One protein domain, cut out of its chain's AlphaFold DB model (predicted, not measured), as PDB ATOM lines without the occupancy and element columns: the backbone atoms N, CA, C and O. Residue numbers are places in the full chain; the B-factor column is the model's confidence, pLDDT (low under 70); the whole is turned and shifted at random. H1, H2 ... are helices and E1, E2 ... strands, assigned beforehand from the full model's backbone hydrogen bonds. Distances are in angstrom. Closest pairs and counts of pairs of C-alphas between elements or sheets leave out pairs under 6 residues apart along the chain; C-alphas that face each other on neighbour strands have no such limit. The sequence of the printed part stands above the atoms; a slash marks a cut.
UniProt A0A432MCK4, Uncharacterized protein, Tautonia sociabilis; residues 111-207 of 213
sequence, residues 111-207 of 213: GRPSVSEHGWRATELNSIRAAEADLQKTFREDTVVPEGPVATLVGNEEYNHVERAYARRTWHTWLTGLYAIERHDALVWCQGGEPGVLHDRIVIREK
ATOM      1  N   GLY A 111     108.175 -17.412  63.377       86.06
ATOM      2  CA  GLY A 111     107.847 -16.470  62.299       86.06
ATOM      3  C   GLY A 111     108.632 -15.155  62.377       86.06
ATOM      4  O   GLY A 111     108.503 -14.306  61.497       86.06
ATOM      5  N   ARG A 112     109.431 -14.952  63.434       86.94
ATOM      6  CA  ARG A 112     110.240 -13.746  63.675       86.94
ATOM      7  C   ARG A 112     111.656 -14.134  64.109       86.94
ATOM      8  O   ARG A 112     111.985 -13.988  65.285       86.94
ATOM      9  N   PRO A 113     112.509 -14.594  63.173       85.81
ATOM     10  CA  PRO A 113     113.841 -15.100  63.501       85.81
ATOM     11  C   PRO A 113     114.684 -14.058  64.234       85.81
ATOM     12  O   PRO A 113     115.266 -14.377  65.260       85.81
ATOM     13  N   SER A 114     114.652 -12.791  63.804       85.62
ATOM     14  CA  SER A 114     115.409 -11.723  64.461       85.62
ATOM     15  C   SER A 114     115.025 -11.558  65.932       85.62
ATOM     16  O   SER A 114     115.904 -11.521  66.783       85.62
ATOM     17  N   VAL A 115     113.734 -11.499  66.267       84.12
ATOM     18  CA  VAL A 115     113.277 -11.338  67.660       84.12
ATOM     19  C   VAL A 115     113.637 -12.566  68.497       84.12
ATOM     20  O   VAL A 115     114.144 -12.422  69.609       84.12
ATOM     21  N   SER A 116     113.419 -13.767  67.956       84.50
ATOM     22  CA  SER A 116     113.766 -15.018  68.637       84.50
ATOM     23  C   SER A 116     115.269 -15.132  68.906       84.50
ATOM     24  O   SER A 116     115.657 -15.458  70.022       84.50
ATOM     25  N   GLU A 117     116.114 -14.770  67.938       86.00
ATOM     26  CA  GLU A 117     117.576 -14.784  68.077       86.00
ATOM     27  C   GLU A 117     118.082 -13.831  69.160       86.00
ATOM     28  O   GLU A 117     119.018 -14.175  69.877       86.00
ATOM     29  N   HIS A 118     117.464 -12.657  69.332       86.25
ATOM     30  CA  HIS A 118     117.814 -11.767  70.446       86.25
ATOM     31  C   HIS A 118     117.491 -12.412  71.798       86.25
ATOM     32  O   HIS A 118     118.298 -12.320  72.721       86.25
ATOM     33  N   GLY A 119     116.344 -13.091  71.903       85.50
ATOM     34  CA  GLY A 119     115.969 -13.840  73.103       85.50
ATOM     35  C   GLY A 119     116.961 -14.960  73.420       85.50
ATOM     36  O   GLY A 119     117.438 -15.051  74.546       85.50
ATOM     37  N   TRP A 120     117.340 -15.761  72.421       87.94
ATOM     38  CA  TRP A 120     118.318 -16.842  72.596       87.94
ATOM     39  C   TRP A 120     119.705 -16.316  72.974       87.94
ATOM     40  O   TRP A 120     120.315 -16.824  73.911       87.94
ATOM     41  N   ARG A 121     120.174 -15.238  72.330       87.88
ATOM     42  CA  ARG A 121     121.439 -14.577  72.696       87.88
ATOM     43  C   ARG A 121     121.421 -14.019  74.117       87.88
ATOM     44  O   ARG A 121     122.445 -14.063  74.790       87.88
ATOM     45  N   ALA A 122     120.288 -13.498  74.584       88.81
ATOM     46  CA  ALA A 122     120.168 -13.039  75.964       88.81
ATOM     47  C   ALA A 122     120.334 -14.201  76.959       88.81
ATOM     48  O   ALA A 122     121.034 -14.048  77.958       88.81
ATOM     49  N   THR A 123     119.762 -15.374  76.662       87.75
ATOM     50  CA  THR A 123     119.971 -16.592  77.459       87.75
ATOM     51  C   THR A 123     121.437 -17.026  77.454       87.75
ATOM     52  O   THR A 123     121.994 -17.267  78.521       87.75
ATOM     53  N   GLU A 124     122.092 -17.034  76.286       89.19
ATOM     54  CA  GLU A 124     123.528 -17.335  76.158       89.19
ATOM     55  C   GLU A 124     124.393 -16.401  77.023       89.19
ATOM     56  O   GLU A 124     125.254 -16.857  77.777       89.19
ATOM     57  N   LEU A 125     124.140 -15.092  76.964       90.38
ATOM     58  CA  LEU A 125     124.863 -14.094  77.759       90.38
ATOM     59  C   LEU A 125     124.638 -14.271  79.263       90.38
ATOM     60  O   LEU A 125     125.562 -14.061  80.047       90.38
ATOM     61  N   ASN A 126     123.435 -14.668  79.679       90.75
ATOM     62  CA  ASN A 126     123.156 -14.961  81.083       90.75
ATOM     63  C   ASN A 126     123.950 -16.181  81.568       90.75
ATOM     64  O   ASN A 126     124.517 -16.124  82.657       90.75
ATOM     65  N   SER A 127     124.061 -17.238  80.755       90.38
ATOM     66  CA  SER A 127     124.907 -18.397  81.070       90.38
ATOM     67  C   SER A 127     126.388 -18.023  81.168       90.38
ATOM     68  O   SER A 127     127.069 -18.497  82.073       90.38
ATOM     69  N   ILE A 128     126.883 -17.143  80.288       90.94
ATOM     70  CA  ILE A 128     128.265 -16.631  80.346       90.94
ATOM     71  C   ILE A 128     128.503 -15.840  81.637       90.94
ATOM     72  O   ILE A 128     129.483 -16.091  82.330       90.94
ATOM     73  N   ARG A 129     127.596 -14.925  81.998       91.50
ATOM     74  CA  ARG A 129     127.708 -14.131  83.234       91.50
ATOM     75  C   ARG A 129     127.643 -14.994  84.493       91.50
ATOM     76  O   ARG A 129     128.365 -14.727  85.447       91.50
ATOM     77  N   ALA A 130     126.789 -16.018  84.504       91.25
ATOM     78  CA  ALA A 130     126.722 -16.973  85.607       91.25
ATOM     79  C   ALA A 130     128.039 -17.756  85.740       91.25
ATOM     80  O   ALA A 130     128.613 -17.811  86.826       91.25
ATOM     81  N   ALA A 131     128.563 -18.263  84.619       90.06
ATOM     82  CA  ALA A 131     129.843 -18.961  84.568       90.06
ATOM     83  C   ALA A 131     131.007 -18.087  85.055       90.06
ATOM     84  O   ALA A 131     131.851 -18.557  85.812       90.06
ATOM     85  N   GLU A 132     131.045 -16.820  84.648       90.44
ATOM     86  CA  GLU A 132     132.041 -15.850  85.105       90.44
ATOM     87  C   GLU A 132     131.978 -15.652  86.621       90.44
ATOM     88  O   GLU A 132     132.997 -15.767  87.302       90.44
ATOM     89  N   ALA A 133     130.776 -15.414  87.153       90.88
ATOM     90  CA  ALA A 133     130.572 -15.209  88.580       90.88
ATOM     91  C   ALA A 133     130.980 -16.438  89.405       90.88
ATOM     92  O   ALA A 133     131.517 -16.290  90.501       90.88
ATOM     93  N   ASP A 134     130.745 -17.649  88.902       91.38
ATOM     94  CA  ASP A 134     131.151 -18.871  89.596       91.38
ATOM     95  C   ASP A 134     132.659 -19.121  89.493       91.38
ATOM     96  O   ASP A 134     133.281 -19.459  90.498       91.38
ATOM     97  N   LEU A 135     133.283 -18.853  88.342       89.38
ATOM     98  CA  LEU A 135     134.740 -18.912  88.204       89.38
ATOM     99  C   LEU A 135     135.445 -17.934  89.155       89.38
ATOM    100  O   LEU A 135     136.418 -18.319  89.797       89.38
ATOM    101  N   GLN A 136     134.939 -16.708  89.304       88.38
ATOM    102  CA  GLN A 136     135.485 -15.714  90.241       88.38
ATOM    103  C   GLN A 136     135.320 -16.110  91.717       88.38
ATOM    104  O   GLN A 136     136.106 -15.688  92.559       88.38
ATOM    105  N   LYS A 137     134.313 -16.924  92.059       88.56
ATOM    106  CA  LYS A 137     134.172 -17.477  93.418       88.56
ATOM    107  C   LYS A 137     135.134 -18.636  93.663       88.56
ATOM    108  O   LYS A 137     135.611 -18.805  94.783       88.56
ATOM    109  N   THR A 138     135.370 -19.466  92.646       87.19
ATOM    110  CA  THR A 138     136.218 -20.660  92.755       87.19
ATOM    111  C   THR A 138     137.707 -20.315  92.733       87.19
ATOM    112  O   THR A 138     138.479 -20.898  93.496       87.19
ATOM    113  N   PHE A 139     138.121 -19.371  91.888       86.00
ATOM    114  CA  PHE A 139     139.515 -18.960  91.722       86.00
ATOM    115  C   PHE A 139     139.752 -17.594  92.374       86.00
ATOM    116  O   PHE A 139     138.960 -16.674  92.207       86.00
ATOM    117  N   ARG A 140     140.855 -17.452  93.119       80.62
ATOM    118  CA  ARG A 140     141.250 -16.164  93.713       80.62
ATOM    119  C   ARG A 140     141.730 -15.200  92.624       80.62
ATOM    120  O   ARG A 140     142.210 -15.648  91.587       80.62
ATOM    121  N   GLU A 141     141.649 -13.895  92.884       75.75
ATOM    122  CA  GLU A 141     142.017 -12.827  91.931       75.75
ATOM    123  C   GLU A 141     143.455 -12.931  91.392       75.75
ATOM    124  O   GLU A 141     143.732 -12.497  90.277       75.75
ATOM    125  N   ASP A 142     144.358 -13.543  92.156       75.81
ATOM    126  CA  ASP A 142     145.771 -13.755  91.834       75.81
ATOM    127  C   ASP A 142     146.058 -15.096  91.134       75.81
ATOM    128  O   ASP A 142     147.205 -15.395  90.797       75.81
ATOM    129  N   THR A 143     145.037 -15.927  90.912       82.19
ATOM    130  CA  THR A 143     145.193 -17.267  90.345       82.19
ATOM    131  C   THR A 143     144.825 -17.281  88.866       82.19
ATOM    132  O   THR A 143     143.720 -16.910  88.479       82.19
ATOM    133  N   VAL A 144     145.737 -17.773  88.023       85.38
ATOM    134  CA  VAL A 144     145.452 -17.995  86.600       85.38
ATOM    135  C   VAL A 144     144.428 -19.120  86.463       85.38
ATOM    136  O   VAL A 144     144.674 -20.253  86.880       85.38
ATOM    137  N   VAL A 145     143.290 -18.816  85.845       88.00
ATOM    138  CA  VAL A 145     142.248 -19.800  85.550       88.00
ATOM    139  C   VAL A 145     142.707 -20.668  84.375       88.00
ATOM    140  O   VAL A 145     143.101 -20.118  83.338       88.00
ATOM    141  N   PRO A 146     142.669 -22.008  84.491       89.19
ATOM    142  CA  PRO A 146     143.055 -22.882  83.394       89.19
ATOM    143  C   PRO A 146     142.028 -22.856  82.253       89.19
ATOM    144  O   PRO A 146     140.837 -22.624  82.464       89.19
ATOM    145  N   GLU A 147     142.492 -23.118  81.030       92.06
ATOM    146  CA  GLU A 147     141.599 -23.333  79.888       92.06
ATOM    147  C   GLU A 147     140.819 -24.647  80.067       92.06
ATOM    148  O   GLU A 147     141.398 -25.683  80.400       92.06
ATOM    149  N   GLY A 148     139.509 -24.628  79.808       91.25
ATOM    150  CA  GLY A 148     138.691 -25.838  79.843       91.25
ATOM    151  C   GLY A 148     137.180 -25.601  79.915       91.25
ATOM    152  O   GLY A 148     136.718 -24.456  79.942       91.25
ATOM    153  N   PRO A 149     136.383 -26.687  79.957       92.00
ATOM    154  CA  PRO A 149     134.951 -26.606  80.218       92.00
ATOM    155  C   PRO A 149     134.707 -26.019  81.606       92.00
ATOM    156  O   PRO A 149     135.232 -26.538  82.594       92.00
ATOM    157  N   VAL A 150     133.864 -24.989  81.703       91.12
ATOM    158  CA  VAL A 150     133.556 -24.356  82.995       91.12
ATOM    159  C   VAL A 150     132.981 -25.376  83.971       91.12
ATOM    160  O   VAL A 150     133.370 -25.379  85.133       91.12
ATOM    161  N   ALA A 151     132.163 -26.312  83.484       92.00
ATOM    162  CA  ALA A 151     131.600 -27.382  84.297       92.00
ATOM    163  C   ALA A 151     132.651 -28.179  85.085       92.00
ATOM    164  O   ALA A 151     132.437 -28.501  86.248       92.00
ATOM    165  N   THR A 152     133.806 -28.460  84.476       92.25
ATOM    166  CA  THR A 152     134.913 -29.174  85.130       92.25
ATOM    167  C   THR A 152     135.675 -28.275  86.099       92.25
ATOM    168  O   THR A 152     136.135 -28.747  87.133       92.25
ATOM    169  N   LEU A 153     135.801 -26.986  85.776       90.62
ATOM    170  CA  LEU A 153     136.545 -26.012  86.577       90.62
ATOM    171  C   LEU A 153     135.836 -25.654  87.887       90.62
ATOM    172  O   LEU A 153     136.498 -25.501  88.909       90.62
ATOM    173  N   VAL A 154     134.507 -25.530  87.858       91.69
ATOM    174  CA  VAL A 154     133.697 -25.145  89.030       91.69
ATOM    175  C   VAL A 154     132.908 -26.313  89.630       91.69
ATOM    176  O   VAL A 154     132.288 -26.159  90.678       91.69
ATOM    177  N   GLY A 155     132.919 -27.481  88.980       90.06
ATOM    178  CA  GLY A 155     132.193 -28.672  89.429       90.06
ATOM    179  C   GLY A 155     130.671 -28.604  89.245       90.06
ATOM    180  O   GLY A 155     129.958 -29.321  89.941       90.06
ATOM    181  N   ASN A 156     130.163 -27.758  88.340       90.56
ATOM    182  CA  ASN A 156     128.730 -27.640  88.038       90.56
ATOM    183  C   ASN A 156     128.414 -28.150  86.622       90.56
ATOM    184  O   ASN A 156     128.764 -27.510  85.627       90.56
ATOM    185  N   GLU A 157     127.713 -29.281  86.521       90.56
ATOM    186  CA  GLU A 157     127.364 -29.904  85.239       90.56
ATOM    187  C   GLU A 157     126.367 -29.099  84.389       90.56
ATOM    188  O   GLU A 157     126.299 -29.324  83.181       90.56
ATOM    189  N   GLU A 158     125.648 -28.121  84.949       88.56
ATOM    190  CA  GLU A 158     124.708 -27.280  84.189       88.56
ATOM    191  C   GLU A 158     125.399 -26.533  83.036       88.56
ATOM    192  O   GLU A 158     124.828 -26.370  81.956       88.56
ATOM    193  N   TYR A 159     126.676 -26.169  83.201       89.50
ATOM    194  CA  TYR A 159     127.467 -25.515  82.155       89.50
ATOM    195  C   TYR A 159     127.812 -26.427  80.969       89.50
ATOM    196  O   TYR A 159     128.311 -25.936  79.954       89.50
ATOM    197  N   ASN A 160     127.539 -27.732  81.061       88.62
ATOM    198  CA  ASN A 160     127.635 -28.655  79.933       88.62
ATOM    199  C   ASN A 160     126.364 -28.692  79.075       88.62
ATOM    200  O   ASN A 160     126.398 -29.353  78.042       88.62
ATOM    201  N   HIS A 161     125.268 -28.050  79.486       85.88
ATOM    202  CA  HIS A 161     123.959 -28.163  78.837       85.88
ATOM    203  C   HIS A 161     123.358 -26.793  78.515       85.88
ATOM    204  O   HIS A 161     122.255 -26.452  78.942       85.88
ATOM    205  N   VAL A 162     124.095 -25.986  77.754       88.25
ATOM    206  CA  VAL A 162     123.607 -24.699  77.254       88.25
ATOM    207  C   VAL A 162     122.990 -24.899  75.877       88.25
ATOM    208  O   VAL A 162     123.668 -25.260  74.917       88.25
ATOM    209  N   GLU A 163     121.689 -24.646  75.770       85.75
ATOM    210  CA  GLU A 163     120.955 -24.755  74.512       85.75
ATOM    211  C   GLU A 163     121.255 -23.544  73.614       85.75
ATOM    212  O   GLU A 163     120.899 -22.410  73.942       85.75
ATOM    213  N   ARG A 164     121.879 -23.776  72.452       88.25
ATOM    214  CA  ARG A 164     121.939 -22.779  71.374       88.25
ATOM    215  C   ARG A 164     120.824 -23.042  70.390       88.25
ATOM    216  O   ARG A 164     120.718 -24.143  69.855       88.25
ATOM    217  N   ALA A 165     120.016 -22.028  70.127       88.94
ATOM    218  CA  ALA A 165     118.951 -22.110  69.147       88.94
ATOM    219  C   ALA A 165     119.243 -21.186  67.962       88.94
ATOM    220  O   ALA A 165     119.650 -20.036  68.138       88.94
ATOM    221  N   TYR A 166     119.005 -21.690  66.755       89.38
ATOM    222  CA  TYR A 166     119.149 -20.948  65.509       89.38
ATOM    223  C   TYR A 166     117.891 -21.080  64.664       89.38
ATOM    224  O   TYR A 166     117.265 -22.140  64.599       89.38
ATOM    225  N   ALA A 167     117.528 -20.004  63.970       91.94
ATOM    226  CA  ALA A 167     116.457 -20.047  62.991       91.94
ATOM    227  C   ALA A 167     117.019 -20.496  61.635       91.94
ATOM    228  O   ALA A 167     117.721 -19.750  60.950       91.94
ATOM    229  N   ARG A 168     116.680 -21.711  61.203       93.00
ATOM    230  CA  ARG A 168     117.062 -22.239  59.893       93.00
ATOM    231  C   ARG A 168     115.951 -22.036  58.874       93.00
ATOM    232  O   ARG A 168     114.789 -22.399  59.078       93.00
ATOM    233  N   ARG A 169     116.334 -21.505  57.714       91.31
ATOM    234  CA  ARG A 169     115.454 -21.441  56.547       91.31
ATOM    235  C   ARG A 169     115.244 -22.844  55.979       91.31
ATOM    236  O   ARG A 169     116.205 -23.545  55.669       91.31
ATOM    237  N   THR A 170     113.990 -23.227  55.793       90.81
ATOM    238  CA  THR A 170     113.597 -24.474  55.135       90.81
ATOM    239  C   THR A 170     112.962 -24.183  53.775       90.81
ATOM    240  O   THR A 170     112.721 -23.032  53.397       90.81
ATOM    241  N   TRP A 171     112.681 -25.237  53.004       90.44
ATOM    242  CA  TRP A 171     112.129 -25.115  51.654       90.44
ATOM    243  C   TRP A 171     110.751 -24.434  51.607       90.44
ATOM    244  O   TRP A 171     110.409 -23.848  50.587       90.44
ATOM    245  N   HIS A 172     109.965 -24.478  52.689       84.75
ATOM    246  CA  HIS A 172     108.633 -23.866  52.758       84.75
ATOM    247  C   HIS A 172     108.643 -22.459  53.378       84.75
ATOM    248  O   HIS A 172     107.614 -21.787  53.368       84.75
ATOM    249  N   THR A 173     109.778 -21.979  53.906       87.25
ATOM    250  CA  THR A 173     109.865 -20.675  54.589       87.25
ATOM    251  C   THR A 173     109.476 -19.505  53.688       87.25
ATOM    252  O   THR A 173     108.891 -18.543  54.165       87.25
ATOM    253  N   TRP A 174     109.764 -19.570  52.383       86.50
ATOM    254  CA  TRP A 174     109.364 -18.503  51.453       86.50
ATOM    255  C   TRP A 174     107.840 -18.379  51.320       86.50
ATOM    256  O   TRP A 174     107.351 -17.290  51.039       86.50
ATOM    257  N   LEU A 175     107.109 -19.481  51.522       84.31
ATOM    258  CA  LEU A 175     105.657 -19.530  51.416       84.31
ATOM    259  C   LEU A 175     104.993 -19.229  52.757       84.31
ATOM    260  O   LEU A 175     104.049 -18.457  52.796       84.31
ATOM    261  N   THR A 176     105.452 -19.850  53.844       84.00
ATOM    262  CA  THR A 176     104.781 -19.762  55.153       84.00
ATOM    263  C   THR A 176     105.362 -18.688  56.065       84.00
ATOM    264  O   THR A 176     104.778 -18.378  57.097       84.00
ATOM    265  N   GLY A 177     106.544 -18.153  55.751       85.94
ATOM    266  CA  GLY A 177     107.294 -17.274  56.652       85.94
ATOM    267  C   GLY A 177     107.855 -17.977  57.897       85.94
ATOM    268  O   GLY A 177     108.500 -17.325  58.712       85.94
ATOM    269  N   LEU A 178     107.643 -19.292  58.046       89.94
ATOM    270  CA  LEU A 178     108.116 -20.070  59.192       89.94
ATOM    271  C   LEU A 178     109.546 -20.570  58.974       89.94
ATOM    272  O   LEU A 178     109.838 -21.250  57.984       89.94
ATOM    273  N   TYR A 179     110.406 -20.291  59.946       91.88
ATOM    274  CA  TYR A 179     111.760 -20.821  60.073       91.88
ATOM    275  C   TYR A 179     111.742 -21.979  61.066       91.88
ATOM    276  O   TYR A 179     111.078 -21.884  62.098       91.88
ATOM    277  N   ALA A 180     112.446 -23.066  60.757       92.12
ATOM    278  CA  ALA A 180     112.629 -24.152  61.713       92.12
ATOM    279  C   ALA A 180     113.623 -23.708  62.789       92.12
ATOM    280  O   ALA A 180     114.604 -23.036  62.478       92.12
ATOM    281  N   ILE A 181     113.364 -24.065  64.042       91.94
ATOM    282  CA  ILE A 181     114.293 -23.810  65.142       91.94
ATOM    283  C   ILE A 181     115.188 -25.041  65.276       91.94
ATOM    284  O   ILE A 181     114.705 -26.126  65.597       91.94
ATOM    285  N   GLU A 182     116.483 -24.873  65.026       91.44
ATOM    286  CA  GLU A 182     117.496 -25.892  65.296       91.44
ATOM    287  C   GLU A 182     118.131 -25.624  66.649       91.44
ATOM    288  O   GLU A 182     118.550 -24.503  66.928       91.44
ATOM    289  N   ARG A 183     118.168 -26.652  67.495       89.38
ATOM    290  CA  ARG A 183     118.688 -26.581  68.859       89.38
ATOM    291  C   ARG A 183     119.921 -27.462  68.945       89.38
ATOM    292  O   ARG A 183     119.862 -28.639  68.592       89.38
ATOM    293  N   HIS A 184     121.021 -26.884  69.395       88.81
ATOM    294  CA  HIS A 184     122.300 -27.554  69.554       88.81
ATOM    295  C   HIS A 184     122.695 -27.527  71.023       88.81
ATOM    296  O   HIS A 184     122.649 -26.478  71.665       88.81
ATOM    297  N   ASP A 185     123.096 -28.687  71.537       89.12
ATOM    298  CA  ASP A 185     123.668 -28.783  72.874       89.12
ATOM    299  C   ASP A 185     125.100 -28.237  72.843       89.12
ATOM    300  O   ASP A 185     125.959 -28.679  72.064       89.12
ATOM    301  N   ALA A 186     125.350 -27.235  73.670       89.88
ATOM    302  CA  ALA A 186     126.624 -26.559  73.778       89.88
ATOM    303  C   ALA A 186     127.074 -26.509  75.237       89.88
ATOM    304  O   ALA A 186     126.316 -26.761  76.168       89.88
ATOM    305  N   LEU A 187     128.344 -26.193  75.431       92.44
ATOM    306  CA  LEU A 187     128.941 -26.040  76.748       92.44
ATOM    307  C   LEU A 187     129.601 -24.676  76.871       92.44
ATOM    308  O   LEU A 187     130.054 -24.089  75.882       92.44
ATOM    309  N   VAL A 188     129.685 -24.191  78.102       92.06
ATOM    310  CA  VAL A 188     130.454 -22.993  78.426       92.06
ATOM    311  C   VAL A 188     131.923 -23.377  78.584       92.06
ATOM    312  O   VAL A 188     132.276 -24.286  79.339       92.06
ATOM    313  N   TRP A 189     132.793 -22.686  77.857       92.88
ATOM    314  CA  TRP A 189     134.230 -22.932  77.810       92.88
ATOM    315  C   TRP A 189     134.995 -21.678  78.222       92.88
ATOM    316  O   TRP A 189     134.775 -20.608  77.660       92.88
ATOM    317  N   CYS A 190     135.935 -21.820  79.147       91.75
ATOM    318  CA  CYS A 190     136.879 -20.771  79.509       91.75
ATOM    319  C   CYS A 190     138.159 -20.936  78.684       91.75
ATOM    320  O   CYS A 190     138.741 -22.016  78.681       91.75
ATOM    321  N   GLN A 191     138.620 -19.884  78.005       90.75
ATOM    322  CA  GLN A 191     139.898 -19.871  77.272       90.75
ATOM    323  C   GLN A 191     141.131 -19.715  78.186       90.75
ATOM    324  O   GLN A 191     142.256 -19.660  77.697       90.75
ATOM    325  N   GLY A 192     140.926 -19.648  79.504       86.25
ATOM    326  CA  GLY A 192     141.970 -19.456  80.507       86.25
ATOM    327  C   GLY A 192     142.503 -18.020  80.570       86.25
ATOM    328  O   GLY A 192     142.382 -17.243  79.620       86.25
ATOM    329  N   GLY A 193     143.098 -17.644  81.699       85.00
ATOM    330  CA  GLY A 193     143.647 -16.302  81.921       85.00
ATOM    331  C   GLY A 193     143.388 -15.755  83.321       85.00
ATOM    332  O   GLY A 193     142.970 -16.480  84.220       85.00
ATOM    333  N   GLU A 194     143.665 -14.466  83.499       81.50
ATOM    334  CA  GLU A 194     143.451 -13.771  84.769       81.50
ATOM    335  C   GLU A 194     141.953 -13.508  85.027       81.50
ATOM    336  O   GLU A 194     141.220 -13.192  84.082       81.50
ATOM    337  N   PRO A 195     141.493 -13.566  86.292       72.38
ATOM    338  CA  PRO A 195     140.087 -13.385  86.656       72.38
ATOM    339  C   PRO A 195     139.449 -12.079  86.160       72.38
ATOM    340  O   PRO A 195     138.273 -12.068  85.793       72.38
ATOM    341  N   GLY A 196     140.228 -10.993  86.083       71.19
ATOM    342  CA  GLY A 196     139.756  -9.666  85.666       71.19
ATOM    343  C   GLY A 196     139.414  -9.520  84.176       71.19
ATOM    344  O   GLY A 196     138.807  -8.525  83.793       71.19
ATOM    345  N   VAL A 197     139.775 -10.495  83.334       77.25
ATOM    346  CA  VAL A 197     139.510 -10.504  81.877       77.25
ATOM    347  C   VAL A 197     138.732 -11.749  81.430       77.25
ATOM    348  O   VAL A 197     138.698 -12.077  80.244       77.25
ATOM    349  N   LEU A 198     138.088 -12.460  82.364       78.00
ATOM    350  CA  LEU A 198     137.350 -13.690  82.057       78.00
ATOM    351  C   LEU A 198     136.124 -13.463  81.170       78.00
ATOM    352  O   LEU A 198     135.829 -14.334  80.354       78.00
ATOM    353  N   HIS A 199     135.451 -12.313  81.273       76.50
ATOM    354  CA  HIS A 199     134.248 -12.014  80.488       76.50
ATOM    355  C   HIS A 199     134.446 -12.233  78.980       76.50
ATOM    356  O   HIS A 199     133.656 -12.919  78.335       76.50
ATOM    357  N   ASP A 200     135.559 -11.734  78.435       81.38
ATOM    358  CA  ASP A 200     135.882 -11.833  77.006       81.38
ATOM    359  C   ASP A 200     136.474 -13.199  76.614       81.38
ATOM    360  O   ASP A 200     136.667 -13.501  75.434       81.38
ATOM    361  N   ARG A 201     136.782 -14.038  77.608       84.75
ATOM    362  CA  ARG A 201     137.442 -15.340  77.446       84.75
ATOM    363  C   ARG A 201     136.518 -16.524  77.696       84.75
ATOM    364  O   ARG A 201     136.921 -17.664  77.452       84.75
ATOM    365  N   ILE A 202     135.290 -16.283  78.142       86.94
ATOM    366  CA  ILE A 202     134.258 -17.307  78.272       86.94
ATOM    367  C   ILE A 202     133.438 -17.336  76.984       86.94
ATOM    368  O   ILE A 202     132.837 -16.351  76.566       86.94
ATOM    369  N   VAL A 203     133.409 -18.496  76.338       90.69
ATOM    370  CA  VAL A 203     132.715 -18.703  75.067       90.69
ATOM    371  C   VAL A 203     131.831 -19.935  75.135       90.69
ATOM    372  O   VAL A 203     132.165 -20.926  75.778       90.69
ATOM    373  N   ILE A 204     130.712 -19.909  74.418       88.75
ATOM    374  CA  ILE A 204     129.878 -21.099  74.243       88.75
ATOM    375  C   ILE A 204     130.417 -21.886  73.048       88.75
ATOM    376  O   ILE A 204     130.450 -21.383  71.920       88.75
ATOM    377  N   ARG A 205     130.849 -23.126  73.289       87.38
ATOM    378  CA  ARG A 205     131.305 -24.061  72.253       87.38
ATOM    379  C   ARG A 205     130.264 -25.151  72.060       87.38
ATOM    380  O   ARG A 205     129.836 -25.784  73.018       87.38
ATOM    381  N   GLU A 206     129.893 -25.410  70.812       84.94
ATOM    382  CA  GLU A 206     129.095 -26.592  70.485       84.94
ATOM    383  C   GLU A 206     129.860 -27.857  70.880       84.94
ATOM    384  O   GLU A 206     131.069 -27.970  70.628       84.94
ATOM    385  N   LYS A 207     129.165 -28.835  71.471       80.25
ATOM    386  CA  LYS A 207     129.757 -30.153  71.702       80.25
ATOM    387  C   LYS A 207     130.101 -30.761  70.343       80.25
ATOM    388  O   LYS A 207     129.220 -31.160  69.584       80.25
TER     389      LYS A 207
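This is residues 111 to 207 of the 213 residues of an uncharacterized protein of Tautonia sociabilis (UniProt A0A432MCK4). A long, narrow, strongly twisted sheet of three strands has one long helix, H1, running along one of its faces. E1 and E2 make a long ribbon with little H4 at its turn, E3 pairs with the far part of E2, and short H2 and H3 sit near the other end. The printed part has 97 residues, in the order H1 H2 H3 E1 H4 E2 E3; the sheet order is E1, E2, E3, all antiparallel, and the class is mixed, helices and strands. It is a loose rod with a radius of gyration of the C-alphas of 16.3 A, spanning 57 by 20 by 16 A.

E1 is residues 162 to 168, 18.7 A long. E2, residues 179 to 190, 31.8 A, bends by 52 degrees at residue 185. E3 is residues 202 to 206, ending at C-alpha 206 (129.095, -26.592, 70.485). H1, residues 113 to 138, 37.2 A, begins at C-alpha 113 (113.841, -15.100, 63.501). H2 is residues 150 to 154, H3 157 to 160 and H4 173 to 176.

E2 pairs with E1 (N 164 and O 184, 2.9 A) and, as a hairpin, with E3 (N 189 and O 203, 2.8 A). H1 is on the sheet at a height of 8.5 A, over E1 and E2, along the strands at 16 degrees to E1 on the local plane. H1 touches H2 with residues 131 to 138 alone, the closest C-alphas being those of Thr 138 and Val 154, 6.4 A. H2 and H3 touch only at the corner, at the C-alphas of Ala 151 and Tyr 159, 5.0 A. H3 stands at the sheet's level, 1.5 A. H4 and H1 are apart. Every O i to N i+4 pair is within hydrogen-bond range in H1 and H2; H3 and H4 are too short for one.

The C-alphas of Asp 142 and Leu 175 are farthest apart, 57.2 A. The links H1 to H2 and E2 to E3 are long, 11 residues each. The printed part has no cut, and no printed residue is under 70 in pLDDT.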